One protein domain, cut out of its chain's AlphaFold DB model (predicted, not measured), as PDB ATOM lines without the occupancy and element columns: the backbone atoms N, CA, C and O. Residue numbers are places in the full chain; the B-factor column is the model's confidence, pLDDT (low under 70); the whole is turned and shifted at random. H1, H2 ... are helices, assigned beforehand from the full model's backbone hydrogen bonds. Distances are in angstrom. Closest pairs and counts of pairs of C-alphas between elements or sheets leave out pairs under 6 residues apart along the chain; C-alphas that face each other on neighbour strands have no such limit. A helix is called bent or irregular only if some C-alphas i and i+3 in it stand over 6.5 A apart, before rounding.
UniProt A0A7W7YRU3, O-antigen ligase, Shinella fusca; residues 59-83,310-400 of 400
ATOM      1  N   ARG A  59      35.497  25.560  12.829       82.25
ATOM      2  CA  ARG A  59      35.963  24.875  14.054       82.25
ATOM      3  C   ARG A  59      37.399  25.215  14.446       82.25
ATOM      4  O   ARG A  59      37.715  25.163  15.629       82.25
ATOM      5  N   PHE A  60      38.252  25.524  13.474       82.75
ATOM      6  CA  PHE A  60      39.627  25.957  13.721       82.75
ATOM      7  C   PHE A  60      39.723  27.471  13.925       82.75
ATOM      8  O   PHE A  60      40.372  27.944  14.858       82.75
ATOM      9  N   LEU A  61      39.068  28.233  13.048       84.81
ATOM     10  CA  LEU A  61      39.184  29.680  12.986       84.81
ATOM     11  C   LEU A  61      38.578  30.335  14.223       84.81
ATOM     12  O   LEU A  61      39.183  31.257  14.741       84.81
ATOM     13  N   LEU A  62      37.440  29.856  14.737       86.94
ATOM     14  CA  LEU A  62      36.771  30.516  15.861       86.94
ATOM     15  C   LEU A  62      37.601  30.482  17.165       86.94
ATOM     16  O   LEU A  62      37.845  31.560  17.707       86.94
ATOM     17  N   PRO A  63      38.105  29.327  17.660       87.56
ATOM     18  CA  PRO A  63      38.959  29.313  18.853       87.56
ATOM     19  C   PRO A  63      40.277  30.064  18.641       87.56
ATOM     20  O   PRO A  63      40.743  30.760  19.537       87.56
ATOM     21  N   THR A  64      40.855  29.952  17.442       86.62
ATOM     22  CA  THR A  64      42.109  30.628  17.086       86.62
ATOM     23  C   THR A  64      41.928  32.144  17.080       86.62
ATOM     24  O   THR A  64      42.644  32.852  17.780       86.62
ATOM     25  N   MET A  65      40.933  32.653  16.355       87.62
ATOM     26  CA  MET A  65      40.623  34.082  16.306       87.62
ATOM     27  C   MET A  65      40.244  34.615  17.683       87.62
ATOM     28  O   MET A  65      40.706  35.689  18.042       87.62
ATOM     29  N   GLY A  66      39.470  33.864  18.474       90.00
ATOM     30  CA  GLY A  66      39.143  34.238  19.850       90.00
ATOM     31  C   GLY A  66      40.388  34.383  20.728       90.00
ATOM     32  O   GLY A  66      40.537  35.393  21.411       90.00
ATOM     33  N   TYR A  67      41.315  33.423  20.657       91.00
ATOM     34  CA  TYR A  67      42.588  33.483  21.375       91.00
ATOM     35  C   TYR A  67      43.425  34.695  20.964       91.00
ATOM     36  O   TYR A  67      43.810  35.489  21.817       91.00
ATOM     37  N   PHE A  68      43.666  34.883  19.665       88.31
ATOM     38  CA  PHE A  68      44.499  35.989  19.183       88.31
ATOM     39  C   PHE A  68      43.849  37.358  19.384       88.31
ATOM     40  O   PHE A  68      44.549  38.302  19.737       88.31
ATOM     41  N   ALA A  69      42.529  37.475  19.224       90.44
ATOM     42  CA  ALA A  69      41.810  38.707  19.527       90.44
ATOM     43  C   ALA A  69      41.935  39.068  21.012       90.44
ATOM     44  O   ALA A  69      42.171  40.229  21.335       90.44
ATOM     45  N   PHE A  70      41.849  38.081  21.911       90.69
ATOM     46  CA  PHE A  70      42.043  38.322  23.338       90.69
ATOM     47  C   PHE A  70      43.497  38.670  23.678       90.69
ATOM     48  O   PHE A  70      43.730  39.591  24.452       90.69
ATOM     49  N   CYS A  71      44.483  38.013  23.053       88.31
ATOM     50  CA  CYS A  71      45.891  38.404  23.173       88.31
ATOM     51  C   CYS A  71      46.103  39.865  22.761       88.31
ATOM     52  O   CYS A  71      46.742  40.611  23.494       88.31
ATOM     53  N   LEU A  72      45.554  40.280  21.612       88.19
ATOM     54  CA  LEU A  72      45.634  41.664  21.142       88.19
ATOM     55  C   LEU A  72      44.953  42.620  22.123       88.19
ATOM     56  O   LEU A  72      45.531  43.647  22.458       88.19
ATOM     57  N   LEU A  73      43.773  42.264  22.638       90.00
ATOM     58  CA  LEU A  73      43.090  43.055  23.659       90.00
ATOM     59  C   LEU A  73      43.973  43.248  24.898       90.00
ATOM     60  O   LEU A  73      44.118  44.377  25.344       90.00
ATOM     61  N   LEU A  74      44.615  42.194  25.410       88.31
ATOM     62  CA  LEU A  74      45.518  42.264  26.570       88.31
ATOM     63  C   LEU A  74      46.831  43.020  26.308       88.31
ATOM     64  O   LEU A  74      47.539  43.336  27.265       88.31
ATOM     65  N   LEU A  75      47.197  43.281  25.048       85.31
ATOM     66  CA  LEU A  75      48.331  44.158  24.720       85.31
ATOM     67  C   LEU A  75      47.977  45.641  24.866       85.31
ATOM     68  O   LEU A  75      48.877  46.459  25.034       85.31
ATOM     69  N   TYR A  76      46.691  45.986  24.790       85.31
ATOM     70  CA  TYR A  76      46.211  47.364  24.924       85.31
ATOM     71  C   TYR A  76      45.507  47.615  26.262       85.31
ATOM     72  O   TYR A  76      45.596  48.712  26.807       85.31
ATOM     73  N   ALA A  77      44.813  46.613  26.796       85.12
ATOM     74  CA  ALA A  77      44.091  46.681  28.054       85.12
ATOM     75  C   ALA A  77      44.963  46.166  29.205       85.12
ATOM     76  O   ALA A  77      45.412  45.018  29.192       85.12
ATOM     77  N   TYR A  78      45.127  46.999  30.233       85.38
ATOM     78  CA  TYR A  78      45.856  46.672  31.460       85.38
ATOM     79  C   TYR A  78      44.912  46.704  32.668       85.38
ATOM     80  O   TYR A  78      44.962  47.633  33.469       85.38
ATOM     81  N   PRO A  79      44.012  45.715  32.804       82.06
ATOM     82  CA  PRO A  79      42.967  45.741  33.828       82.06
ATOM     83  C   PRO A  79      43.505  45.698  35.268       82.06
ATOM     84  O   PRO A  79      42.776  46.063  36.184       82.06
ATOM     85  N   GLY A  80      44.753  45.261  35.469       78.31
ATOM     86  CA  GLY A  80      45.422  45.236  36.774       78.31
ATOM     87  C   GLY A  80      46.356  46.420  37.047       78.31
ATOM     88  O   GLY A  80      46.987  46.445  38.100       78.31
ATOM     89  N   LEU A  81      46.477  47.378  36.121       82.06
ATOM     90  CA  LEU A  81      47.347  48.543  36.295       82.06
ATOM     91  C   LEU A  81      46.717  49.527  37.283       82.06
ATOM     92  O   LEU A  81      45.529  49.841  37.178       82.06
ATOM     93  N   GLN A  82      47.502  50.009  38.248       82.62
ATOM     94  CA  GLN A  82      47.015  51.037  39.166       82.62
ATOM     95  C   GLN A  82      46.854  52.379  38.426       82.62
ATOM     96  O   GLN A  82      47.589  52.627  37.468       82.62
ATOM     97  N   PRO A  83      45.908  53.252  38.825       82.62
ATOM     98  CA  PRO A  83      45.621  54.497  38.102       82.62
ATOM     99  C   PRO A  83      46.811  55.458  37.952       82.62
ATOM    100  O   PRO A  83      46.802  56.309  37.070       82.62
ATOM    101  N   ILE A 310      74.639  24.703  48.356       50.34
ATOM    102  CA  ILE A 310      74.948  25.029  46.967       50.34
ATOM    103  C   ILE A 310      74.058  24.133  46.108       50.34
ATOM    104  O   ILE A 310      74.334  22.951  45.905       50.34
ATOM    105  N   ILE A 311      72.941  24.689  45.648       52.19
ATOM    106  CA  ILE A 311      72.000  23.986  44.787       52.19
ATOM    107  C   ILE A 311      72.691  23.767  43.442       52.19
ATOM    108  O   ILE A 311      72.958  24.719  42.711       52.19
ATOM    109  N   LYS A 312      72.955  22.504  43.096       52.16
ATOM    110  CA  LYS A 312      73.576  22.115  41.815       52.16
ATOM    111  C   LYS A 312      72.772  22.534  40.574       52.16
ATOM    112  O   LYS A 312      73.318  22.516  39.476       52.16
ATOM    113  N   ASP A 313      71.495  22.898  40.723       56.47
ATOM    114  CA  ASP A 313      70.620  23.357  39.635       56.47
ATOM    115  C   ASP A 313      69.752  24.561  40.083       56.47
ATOM    116  O   ASP A 313      68.582  24.387  40.443       56.47
ATOM    117  N   PRO A 314      70.293  25.800  40.080       67.81
ATOM    118  CA  PRO A 314      69.566  27.001  40.517       67.81
ATOM    119  C   PRO A 314      68.307  27.274  39.678       67.81
ATOM    120  O   PRO A 314      67.406  27.985  40.117       67.81
ATOM    121  N   SER A 315      68.198  26.667  38.492       72.50
ATOM    122  CA  SER A 315      67.090  26.899  37.567       72.50
ATOM    123  C   SER A 315      65.743  26.364  38.064       72.50
ATOM    124  O   SER A 315      64.703  26.923  37.720       72.50
ATOM    125  N   ILE A 316      65.726  25.294  38.868       72.75
ATOM    126  CA  ILE A 316      64.471  24.707  39.367       72.75
ATOM    127  C   ILE A 316      63.898  25.558  40.495       72.75
ATOM    128  O   ILE A 316      62.706  25.858  40.480       72.75
ATOM    129  N   ALA A 317      64.733  25.954  41.453       75.38
ATOM    130  CA  ALA A 317      64.284  26.772  42.569       75.38
ATOM    131  C   ALA A 317      63.762  28.131  42.073       75.38
ATOM    132  O   ALA A 317      62.652  28.522  42.417       75.38
ATOM    133  N   LEU A 318      64.471  28.738  41.118       80.62
ATOM    134  CA  LEU A 318      64.057  29.971  40.452       80.62
ATOM    135  C   LEU A 318      62.681  29.861  39.781       80.62
ATOM    136  O   LEU A 318      61.836  30.733  39.953       80.62
ATOM    137  N   ARG A 319      62.399  28.754  39.075       83.75
ATOM    138  CA  ARG A 319      61.064  28.509  38.492       83.75
ATOM    139  C   ARG A 319      59.980  28.420  39.553       83.75
ATOM    140  O   ARG A 319      58.869  28.890  39.327       83.75
ATOM    141  N   LEU A 320      60.275  27.782  40.677       84.00
ATOM    142  CA  LEU A 320      59.308  27.636  41.751       84.00
ATOM    143  C   LEU A 320      59.025  28.965  42.461       84.00
ATOM    144  O   LEU A 320      57.900  29.167  42.911       84.00
ATOM    145  N   ASP A 321      59.998  29.868  42.528       85.06
ATOM    146  CA  ASP A 321      59.803  31.213  43.074       85.06
ATOM    147  C   ASP A 321      59.035  32.103  42.090       85.06
ATOM    148  O   ASP A 321      58.097  32.794  42.492       85.06
ATOM    149  N   MET A 322      59.309  31.984  40.784       88.31
ATOM    150  CA  MET A 322      58.464  32.576  39.738       88.31
ATOM    151  C   MET A 322      57.008  32.104  39.859       88.31
ATOM    152  O   MET A 322      56.086  32.895  39.664       88.31
ATOM    153  N   TRP A 323      56.769  30.830  40.201       90.81
ATOM    154  CA  TRP A 323      55.413  30.311  40.419       90.81
ATOM    155  C   TRP A 323      54.750  30.925  41.653       90.81
ATOM    156  O   TRP A 323      53.567  31.255  41.584       90.81
ATOM    157  N   THR A 324      55.490  31.119  42.746       90.12
ATOM    158  CA  THR A 324      54.982  31.799  43.947       90.12
ATOM    159  C   THR A 324      54.571  33.237  43.630       90.12
ATOM    160  O   THR A 324      53.432  33.617  43.893       90.12
ATOM    161  N   VAL A 325      55.447  34.010  42.976       91.44
ATOM    162  CA  VAL A 325      55.149  35.397  42.574       91.44
ATOM    163  C   VAL A 325      53.972  35.452  41.597       91.44
ATOM    164  O   VAL A 325      53.103  36.315  41.707       91.44
ATOM    165  N   SER A 326      53.885  34.491  40.674       92.62
ATOM    166  CA  SER A 326      52.735  34.374  39.771       92.62
ATOM    167  C   SER A 326      51.437  34.128  40.530       92.62
ATOM    168  O   SER A 326      50.411  34.703  40.187       92.62
ATOM    169  N   TRP A 327      51.462  33.293  41.569       94.44
ATOM    170  CA  TRP A 327      50.285  33.009  42.386       94.44
ATOM    171  C   TRP A 327      49.801  34.238  43.158       94.44
ATOM    172  O   TRP A 327      48.599  34.494  43.230       94.44
ATOM    173  N   GLU A 328      50.728  35.028  43.696       93.56
ATOM    174  CA  GLU A 328      50.413  36.307  44.336       93.56
ATOM    175  C   GLU A 328      49.798  37.297  43.344       93.56
ATOM    176  O   GLU A 328      48.751  37.875  43.635       93.56
ATOM    177  N   ALA A 329      50.368  37.417  42.142       92.50
ATOM    178  CA  ALA A 329      49.802  38.247  41.082       92.50
ATOM    179  C   ALA A 329      48.384  37.787  40.694       92.50
ATOM    180  O   ALA A 329      47.472  38.607  40.587       92.50
ATOM    181  N   ILE A 330      48.153  36.477  40.558       94.94
ATOM    182  CA  ILE A 330      46.824  35.920  40.252       94.94
ATOM    183  C   ILE A 330      45.803  36.290  41.335       94.94
ATOM    184  O   ILE A 330      44.663  36.612  41.009       94.94
ATOM    185  N   ARG A 331      46.189  36.289  42.617       95.06
ATOM    186  CA  ARG A 331      45.289  36.692  43.713       95.06
ATOM    187  C   ARG A 331      44.865  38.158  43.629       95.06
ATOM    188  O   ARG A 331      43.762  38.474  44.063       95.06
ATOM    189  N   GLN A 332      45.713  39.030  43.089       93.62
ATOM    190  CA  GLN A 332      45.419  40.460  42.959       93.62
ATOM    191  C   GLN A 332      44.431  40.755  41.822       93.62
ATOM    192  O   GLN A 332      43.569  41.613  41.979       93.62
ATOM    193  N   ALA A 333      44.515  40.027  40.703       92.94
ATOM    194  CA  ALA A 333      43.642  40.225  39.542       92.94
ATOM    195  C   ALA A 333      43.137  38.887  38.956       92.94
ATOM    196  O   ALA A 333      43.499  38.508  37.840       92.94
ATOM    197  N   PRO A 334      42.276  38.142  39.673       95.12
ATOM    198  CA  PRO A 334      41.965  36.751  39.329       95.12
ATOM    199  C   PRO A 334      41.117  36.582  38.061       95.12
ATOM    200  O   PRO A 334      41.198  35.548  37.395       95.12
ATOM    201  N   VAL A 335      40.280  37.568  37.718       95.12
ATOM    202  CA  VAL A 335      39.302  37.432  36.624       95.12
ATOM    203  C   VAL A 335      39.896  37.836  35.277       95.12
ATOM    204  O   VAL A 335      39.853  37.036  34.345       95.12
ATOM    205  N   LEU A 336      40.457  39.047  35.189       94.25
ATOM    206  CA  LEU A 336      40.972  39.641  33.947       94.25
ATOM    207  C   LEU A 336      42.502  39.746  33.894       94.25
ATOM    208  O   LEU A 336      43.032  40.154  32.867       94.25
ATOM    209  N   GLY A 337      43.211  39.358  34.958       94.12
ATOM    210  CA  GLY A 337      44.669  39.428  35.008       94.12
ATOM    211  C   GLY A 337      45.207  40.856  35.006       94.12
ATOM    212  O   GLY A 337      44.502  41.814  35.315       94.12
ATOM    213  N   HIS A 338      46.485  40.979  34.657       91.31
ATOM    214  CA  HIS A 338      47.242  42.232  34.713       91.31
ATOM    215  C   HIS A 338      47.573  42.828  33.330       91.31
ATOM    216  O   HIS A 338      48.146  43.909  33.246       91.31
ATOM    217  N   GLY A 339      47.212  42.154  32.238       89.38
ATOM    218  CA  GLY A 339      47.598  42.505  30.865       89.38
ATOM    219  C   GLY A 339      48.883  41.800  30.411       89.38
ATOM    220  O   GLY A 339      49.650  41.277  31.221       89.38
ATOM    221  N   ALA A 340      49.134  41.748  29.102       84.00
ATOM    222  CA  ALA A 340      50.197  40.919  28.524       84.00
ATOM    223  C   ALA A 340      51.620  41.347  28.940       84.00
ATOM    224  O   ALA A 340      52.473  40.493  29.178       84.00
ATOM    225  N   LEU A 341      51.873  42.654  29.079       84.19
ATOM    226  CA  LEU A 341      53.201  43.182  29.428       84.19
ATOM    227  C   LEU A 341      53.464  43.267  30.935       84.19
ATOM    228  O   LEU A 341      54.587  43.556  31.339       84.19
ATOM    229  N   SER A 342      52.473  42.961  31.774       82.56
ATOM    230  CA  SER A 342      52.653  42.881  33.231       82.56
ATOM    231  C   SER A 342      53.673  41.819  33.657       82.56
ATOM    232  O   SER A 342      54.285  41.932  34.717       82.56
ATOM    233  N   LEU A 343      53.916  40.804  32.817       82.38
ATOM    234  CA  LEU A 343      54.941  39.792  33.074       82.38
ATOM    235  C   LEU A 343      56.346  40.393  33.155       82.38
ATOM    236  O   LEU A 343      57.192  39.827  33.840       82.38
ATOM    237  N   ARG A 344      56.600  41.541  32.519       82.75
ATOM    238  CA  ARG A 344      57.913  42.185  32.555       82.75
ATOM    239  C   ARG A 344      58.299  42.643  33.974       82.75
ATOM    240  O   ARG A 344      59.272  42.106  34.501       82.75
ATOM    241  N   PRO A 345      57.529  43.512  34.657       82.50
ATOM    242  CA  PRO A 345      57.839  43.890  36.040       82.50
ATOM    243  C   PRO A 345      57.630  42.744  37.047       82.50
ATOM    244  O   PRO A 345      58.302  42.678  38.078       82.50
ATOM    245  N   ILE A 346      56.712  41.809  36.772       83.06
ATOM    246  CA  ILE A 346      56.428  40.694  37.692       83.06
ATOM    247  C   ILE A 346      57.528  39.624  37.633       83.06
ATOM    248  O   ILE A 346      57.873  39.054  38.670       83.06
ATOM    249  N   ILE A 347      58.071  39.340  36.445       85.25
ATOM    250  CA  ILE A 347      58.951  38.194  36.192       85.25
ATOM    251  C   ILE A 347      60.296  38.603  35.586       85.25
ATOM    252  O   ILE A 347      61.339  38.239  36.130       85.25
ATOM    253  N   GLU A 348      60.296  39.331  34.472       83.31
ATOM    254  CA  GLU A 348      61.519  39.630  33.714       83.31
ATOM    255  C   GLU A 348      62.512  40.465  34.513       83.31
ATOM    256  O   GLU A 348      63.683  40.104  34.615       83.31
ATOM    257  N   GLU A 349      62.048  41.527  35.160       83.25
ATOM    258  CA  GLU A 349      62.906  42.404  35.957       83.25
ATOM    259  C   GLU A 349      63.408  41.701  37.226       83.25
ATOM    260  O   GLU A 349      64.582  41.819  37.582       83.25
ATOM    261  N   LYS A 350      62.557  40.886  37.868       83.31
ATOM    262  CA  LYS A 350      62.889  40.184  39.121       83.31
ATOM    263  C   LYS A 350      63.795  38.973  38.938       83.31
ATOM    264  O   LYS A 350      64.607  38.683  39.815       83.31
ATOM    265  N   PHE A 351      63.636  38.241  37.837       82.75
ATOM    266  CA  PHE A 351      64.283  36.942  37.641       82.75
ATOM    267  C   PHE A 351      65.140  36.867  36.371       82.75
ATOM    268  O   PHE A 351      65.907  35.920  36.223       82.75
ATOM    269  N   GLY A 352      65.048  37.840  35.459       79.50
ATOM    270  CA  GLY A 352      65.767  37.834  34.181       79.50
ATOM    271  C   GLY A 352      65.160  36.919  33.111       79.50
ATOM    272  O   GLY A 352      65.880  36.506  32.205       79.50
ATOM    273  N   PHE A 353      63.870  36.570  33.212       77.94
ATOM    274  CA  PHE A 353      63.170  35.723  32.234       77.94
ATOM    275  C   PHE A 353      61.988  36.449  31.600       77.94
ATOM    276  O   PHE A 353      61.126  36.946  32.309       77.94
ATOM    277  N   GLU A 354      61.870  36.385  30.276       70.56
ATOM    278  CA  GLU A 354      60.780  37.030  29.522       70.56
ATOM    279  C   GLU A 354      59.371  36.554  29.927       70.56
ATOM    280  O   GLU A 354      58.382  37.254  29.737       70.56
ATOM    281  N   HIS A 355      59.246  35.328  30.444       70.19
ATOM    282  CA  HIS A 355      57.955  34.739  30.779       70.19
ATOM    283  C   HIS A 355      58.072  33.632  31.826       70.19
ATOM    284  O   HIS A 355      59.104  32.968  31.995       70.19
ATOM    285  N   ASN A 356      56.940  33.370  32.478       74.12
ATOM    286  CA  ASN A 356      56.753  32.178  33.287       74.12
ATOM    287  C   ASN A 356      56.981  30.931  32.438       74.12
ATOM    288  O   ASN A 356      56.319  30.729  31.425       74.12
ATOM    289  N   HIS A 357      57.849  30.032  32.900       74.88
ATOM    290  CA  HIS A 357      58.092  28.727  32.268       74.88
ATOM    291  C   HIS A 357      56.906  27.740  32.417       74.88
ATOM    292  O   HIS A 357      57.086  26.523  32.445       74.88
ATOM    293  N   ASN A 358      55.687  28.262  32.559       84.62
ATOM    294  CA  ASN A 358      54.427  27.542  32.630       84.62
ATOM    295  C   ASN A 358      53.348  28.392  31.941       84.62
ATOM    296  O   ASN A 358      52.947  29.437  32.458       84.62
ATOM    297  N   GLN A 359      52.868  27.916  30.790       88.12
ATOM    298  CA  GLN A 359      51.912  28.641  29.955       88.12
ATOM    299  C   GLN A 359      50.576  28.912  30.665       88.12
ATOM    300  O   GLN A 359      49.989  29.972  30.475       88.12
ATOM    301  N   TYR A 360      50.109  27.996  31.517       91.31
ATOM    302  CA  TYR A 360      48.845  28.162  32.244       91.31
ATOM    303  C   TYR A 360      48.936  29.276  33.288       91.31
ATOM    304  O   TYR A 360      48.019  30.084  33.415       91.31
ATOM    305  N   LEU A 361      50.068  29.357  33.999       90.94
ATOM    306  CA  LEU A 361      50.338  30.469  34.912       90.94
ATOM    307  C   LEU A 361      50.495  31.781  34.146       90.94
ATOM    308  O   LEU A 361      49.982  32.798  34.593       90.94
ATOM    309  N   ALA A 362      51.155  31.763  32.985       91.00
ATOM    310  CA  ALA A 362      51.254  32.946  32.136       91.00
ATOM    311  C   ALA A 362      49.865  33.458  31.716       91.00
ATOM    312  O   ALA A 362      49.602  34.650  31.852       91.00
ATOM    313  N   TRP A 363      48.949  32.582  31.285       93.62
ATOM    314  CA  TRP A 363      47.569  32.967  30.956       93.62
ATOM    315  C   TRP A 363      46.799  33.520  32.153       93.62
ATOM    316  O   TRP A 363      46.146  34.551  32.025       93.62
ATOM    317  N   LEU A 364      46.920  32.887  33.321       94.81
ATOM    318  CA  LEU A 364      46.271  33.361  34.543       94.81
ATOM    319  C   LEU A 364      46.799  34.730  34.997       94.81
ATOM    320  O   LEU A 364      46.009  35.587  35.372       94.81
ATOM    321  N   VAL A 365      48.113  34.966  34.948       93.00
ATOM    322  CA  VAL A 365      48.692  36.269  35.324       93.00
ATOM    323  C   VAL A 365      48.281  37.355  34.329       93.00
ATOM    324  O   VAL A 365      47.862  38.437  34.730       93.00
ATOM    325  N   THR A 366      48.374  37.072  33.029       92.44
ATOM    326  CA  THR A 366      48.146  38.082  31.983       92.44
ATOM    327  C   THR A 366      46.676  38.410  31.771       92.44
ATOM    328  O   THR A 366      46.349  39.573  31.580       92.44
ATOM    329  N   GLY A 367      45.788  37.420  31.812       93.25
ATOM    330  CA  GLY A 367      44.382  37.604  31.455       93.25
ATOM    331  C   GLY A 367      43.387  36.908  32.384       93.25
ATOM    332  O   GLY A 367      42.215  36.763  32.030       93.25
ATOM    333  N   GLY A 368      43.848  36.450  33.550       95.06
ATOM    334  CA  GLY A 368      43.017  35.834  34.576       95.06
ATOM    335  C   GLY A 368      42.377  34.520  34.137       95.06
ATOM    336  O   GLY A 368      42.788  33.861  33.175       95.06
ATOM    337  N   VAL A 369      41.333  34.125  34.865       96.75
ATOM    338  CA  VAL A 369      40.570  32.910  34.559       96.75
ATOM    339  C   VAL A 369      39.924  32.980  33.170       96.75
ATOM    340  O   VAL A 369      39.785  31.951  32.512       96.75
ATOM    341  N   VAL A 370      39.581  34.184  32.695       96.06
ATOM    342  CA  VAL A 370      38.981  34.396  31.371       96.06
ATOM    343  C   VAL A 370      39.952  33.966  30.274       96.06
ATOM    344  O   VAL A 370      39.589  33.168  29.406       96.06
ATOM    345  N   PHE A 371      41.206  34.419  30.337       94.81
ATOM    346  CA  PHE A 371      42.193  34.033  29.334       94.81
ATOM    347  C   PHE A 371      42.606  32.575  29.447       94.81
ATOM    348  O   PHE A 371      42.811  31.929  28.422       94.81
ATOM    349  N   LEU A 372      42.661  32.024  30.663       95.38
ATOM    350  CA  LEU A 372      42.869  30.591  30.845       95.38
ATOM    351  C   LEU A 372      41.784  29.783  30.118       95.38
ATOM    352  O   LEU A 372      42.115  28.857  29.384       95.38
ATOM    353  N   ILE A 373      40.504  30.137  30.270       96.00
ATOM    354  CA  ILE A 373      39.398  29.446  29.589       96.00
ATOM    355  C   ILE A 373      39.541  29.566  28.067       96.00
ATOM    356  O   ILE A 373      39.439  28.558  27.367       96.00
ATOM    357  N   ILE A 374      39.827  30.763  27.547       93.12
ATOM    358  CA  ILE A 374      40.048  30.969  26.106       93.12
ATOM    359  C   ILE A 374      41.247  30.146  25.610       93.12
ATOM    360  O   ILE A 374      41.155  29.485  24.575       93.12
ATOM    361  N   GLY A 375      42.350  30.131  26.359       91.81
ATOM    362  CA  GLY A 375      43.543  29.336  26.074       91.81
ATOM    363  C   GLY A 375      43.260  27.835  26.065       91.81
ATOM    364  O   GLY A 375      43.674  27.138  25.144       91.81
ATOM    365  N   LEU A 376      42.480  27.327  27.022       92.44
ATOM    366  CA  LEU A 376      42.048  25.925  27.054       92.44
ATOM    367  C   LEU A 376      41.121  25.583  25.880       92.44
ATOM    368  O   LEU A 376      41.283  24.535  25.254       92.44
ATOM    369  N   CYS A 377      40.198  26.479  25.519       90.56
ATOM    370  CA  CYS A 377      39.382  26.339  24.312       90.56
ATOM    371  C   CYS A 377      40.259  26.278  23.054       90.56
ATOM    372  O   CYS A 377      40.051  25.411  22.204       90.56
ATOM    373  N   PHE A 378      41.280  27.129  22.956       89.56
ATOM    374  CA  PHE A 378      42.250  27.096  21.865       89.56
ATOM    375  C   PHE A 378      43.059  25.791  21.840       89.56
ATOM    376  O   PHE A 378      43.152  25.161  20.787       89.56
ATOM    377  N   LEU A 379      43.550  25.309  22.985       87.56
ATOM    378  CA  LEU A 379      44.230  24.010  23.092       87.56
ATOM    379  C   LEU A 379      43.314  22.820  22.790       87.56
ATOM    380  O   LEU A 379      43.804  21.752  22.444       87.56
ATOM    381  N   SER A 380      41.994  22.993  22.875       85.69
ATOM    382  CA  SER A 380      41.021  21.983  22.455       85.69
ATOM    383  C   SER A 380      40.765  21.976  20.942       85.69
ATOM    384  O   SER A 380      40.087  21.080  20.440       85.69
ATOM    385  N   THR A 381      41.321  22.919  20.173       84.69
ATOM    386  CA  THR A 381      41.157  22.967  18.707       84.69
ATOM    387  C   THR A 381      41.502  21.638  18.023       84.69
ATOM    388  O   THR A 381      40.706  21.186  17.194       84.69
ATOM    389  N   PRO A 382      42.594  20.937  18.393       80.31
ATOM    390  CA  PRO A 382      42.860  19.594  17.903       80.31
ATOM    391  C   PRO A 382      41.670  18.632  18.085       80.31
ATOM    392  O   PRO A 382      41.293  17.914  17.159       80.31
ATOM    393  N   VAL A 383      40.997  18.674  19.238       81.50
ATOM    394  CA  VAL A 383      39.811  17.854  19.535       81.50
ATOM    395  C   VAL A 383      38.641  18.180  18.619       81.50
ATOM    396  O   VAL A 383      37.928  17.288  18.156       81.50
ATOM    397  N   LEU A 384      38.430  19.463  18.341       81.56
ATOM    398  CA  LEU A 384      37.343  19.918  17.480       81.56
ATOM    399  C   LEU A 384      37.574  19.514  16.018       81.56
ATOM    400  O   LEU A 384      36.629  19.108  15.331       81.56
ATOM    401  N   VAL A 385      38.826  19.582  15.562       80.81
ATOM    402  CA  VAL A 385      39.240  19.209  14.203       80.81
ATOM    403  C   VAL A 385      39.232  17.685  14.015       80.81
ATOM    404  O   VAL A 385      38.762  17.193  12.987       80.81
ATOM    405  N   SER A 386      39.647  16.915  15.023       81.50
ATOM    406  CA  SER A 386      39.759  15.450  14.942       81.50
ATOM    407  C   SER A 386      38.418  14.705  14.917       81.50
ATOM    408  O   SER A 386      38.376  13.511  14.610       81.50
ATOM    409  N   LYS A 387      37.288  15.385  15.161       81.62
ATOM    410  CA  LYS A 387      35.939  14.795  15.033       81.62
ATOM    411  C   LYS A 387      35.648  14.222  13.641       81.62
ATOM    412  O   LYS A 387      34.784  13.361  13.523       81.62
ATOM    413  N   VAL A 388      36.360  14.676  12.609       79.12
ATOM    414  CA  VAL A 388      36.222  14.179  11.228       79.12
ATOM    415  C   VAL A 388      37.061  12.910  10.983       79.12
ATOM    416  O   VAL A 388      36.858  12.214   9.995       79.12
ATOM    417  N   LEU A 389      37.979  12.571  11.893       81.06
ATOM    418  CA  LEU A 389      38.834  11.389  11.786       81.06
ATOM    419  C   LEU A 389      38.130  10.124  12.290       81.06
ATOM    420  O   LEU A 389      37.241  10.178  13.156       81.06
ATOM    421  N   ALA A 390      38.591   8.976  11.781       82.44
ATOM    422  CA  ALA A 390      38.224   7.660  12.286       82.44
ATOM    423  C   ALA A 390      38.560   7.537  13.789       82.44
ATOM    424  O   ALA A 390      39.502   8.178  14.253       82.44
ATOM    425  N   PRO A 391      37.842   6.713  14.579       83.19
ATOM    426  CA  PRO A 391      38.030   6.651  16.032       83.19
ATOM    427  C   PRO A 391      39.470   6.368  16.484       83.19
ATOM    428  O   PRO A 391      39.910   6.934  17.480       83.19
ATOM    429  N   VAL A 392      40.197   5.515  15.756       82.62
ATOM    430  CA  VAL A 392      41.605   5.202  16.045       82.62
ATOM    431  C   VAL A 392      42.495   6.423  15.800       82.62
ATOM    432  O   VAL A 392      43.262   6.808  16.675       82.62
ATOM    433  N   ASP A 393      42.354   7.061  14.639       83.69
ATOM    434  CA  ASP A 393      43.120   8.256  14.271       83.69
ATOM    435  C   ASP A 393      42.811   9.432  15.199       83.69
ATOM    436  O   ASP A 393      43.690  10.210  15.558       83.69
ATOM    437  N   ARG A 394      41.563   9.525  15.660       84.44
ATOM    438  CA  ARG A 394      41.150  10.495  16.666       84.44
ATOM    439  C   ARG A 394      41.845  10.255  18.005       84.44
ATOM    440  O   ARG A 394      42.329  11.207  18.601       84.44
ATOM    441  N   ALA A 395      41.918   9.002  18.461       81.31
ATOM    442  CA  ALA A 395      42.626   8.644  19.689       81.31
ATOM    443  C   ALA A 395      44.134   8.930  19.581       81.31
ATOM    444  O   ALA A 395      44.708   9.518  20.491       81.31
ATOM    445  N   LEU A 396      44.750   8.605  18.439       80.38
ATOM    446  CA  LEU A 396      46.147   8.944  18.143       80.38
ATOM    447  C   LEU A 396      46.413  10.449  18.198       80.38
ATOM    448  O   LEU A 396      47.469  10.861  18.666       80.38
ATOM    449  N   PHE A 397      45.465  11.252  17.724       80.00
ATOM    450  CA  PHE A 397      45.553  12.705  17.749       80.00
ATOM    451  C   PHE A 397      45.338  13.300  19.151       80.00
ATOM    452  O   PHE A 397      45.797  14.403  19.403       80.00
ATOM    453  N   PHE A 398      44.662  12.586  20.063       75.69
ATOM    454  CA  PHE A 398      44.476  13.005  21.462       75.69
ATOM    455  C   PHE A 398      45.642  12.667  22.379       75.69
ATOM    456  O   PHE A 398      45.812  13.310  23.407       75.69
ATOM    457  N   CYS A 399      46.387  11.608  22.067       70.38
ATOM    458  CA  CYS A 399      47.532  11.222  22.881       70.38
ATOM    459  C   CYS A 399      48.728  12.161  22.705       70.38
ATOM    460  O   CYS A 399      49.662  12.045  23.487       70.38
ATOM    461  N   GLN A 400      48.715  13.016  21.679       56.50
ATOM    462  CA  GLN A 400      49.753  13.996  21.352       56.50
ATOM    463  C   GLN A 400      49.456  15.325  22.026       56.50
ATOM    464  O   GLN A 400      50.432  15.940  22.508       56.50
TER     465      GLN A 400
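This is residues 59 to 83 and 310 to 400 of the 400 residues of the protein "O-antigen ligase" of Shinella fusca (UniProt A0A7W7YRU3). Six helices make a loose, flat shape: H1 runs beside H4b and then H5, the other way along them, and at one end of these two rows H2, H3 and H4a make a crossed cluster. At the far end H6 folds back on H5, and residues 310 to 317 stick out free from the cluster. The printed part has 116 residues with six named helices, H1 to H6 in order, and no named strand: the class is all helix. The whole is loose, with a radius of gyration of the C-alphas of 17.0 A, and spans 51 by 43 by 20 A.

H1, residues 59 to 76, begins at C-alpha 59 (35.963, 24.875, 14.054) and is 27.0 A long. After the cut, H2 covers residues 314 to 332, 27.8 A, beginning at (69.566, 27.001, 40.517). H3, residues 340 to 351, is 17.2 A long and only just irregular: C-alphas 346 and 349 are 6.9 A apart. H4, residues 359 to 379, was assigned by its hydrogen bonds as one helix but is bent, with C-alphas 366 and 369 9.5 A apart; its arms are H4a, residues 359 to 366, and H4b, residues 369 to 379, 15.0 A long. H5 is residues 381 to 386, and H6, residues 391 to 398, ends at (44.476, 13.005, 21.462).

H1 touches H4b with residues 63 to 70 alone, opposite ways at a steep tilt of 37 degrees, only just past shallow; the closest C-alphas, of Pro 63 and Phe 378, are 5.0 A apart. With residues 59 to 64 alone it touches H5, opposite ways at a shallow tilt of 7 degrees; Phe 60 and Thr 381 have the closest C-alphas, 6.0 A. H2 touches H4a with residues 323 to 330 alone, at a steep tilt of 41 degrees, the same way; the closest C-alphas, of Ile 330 and Val 365, are 5.3 A apart. H2 and H3 form a helical hairpin, the closest C-alphas being those of Met 322 and Ile 347, 6.7 A. H5 and H6 form another; their closest C-alphas are those of Ser 386 and Arg 394, 5.4 A. H2 and H4b are apart. Every O i to N i+4 pair is within hydrogen-bond range in H2, H4a, H4b, H5 and H6, against 12 of 14 in H1 and 4 of 8 in H3.

The C-alphas farthest apart, of Pro 83 and Val 392, are 54.2 A apart. Residues 84 to 309 are not printed, and C-alphas 83 and 310 are 42.5 A apart across the cut. Of the links printed whole, none is long. Mean pLDDT of the printed part is 84.6; residues 310 to 314 and residue 400 are under 70.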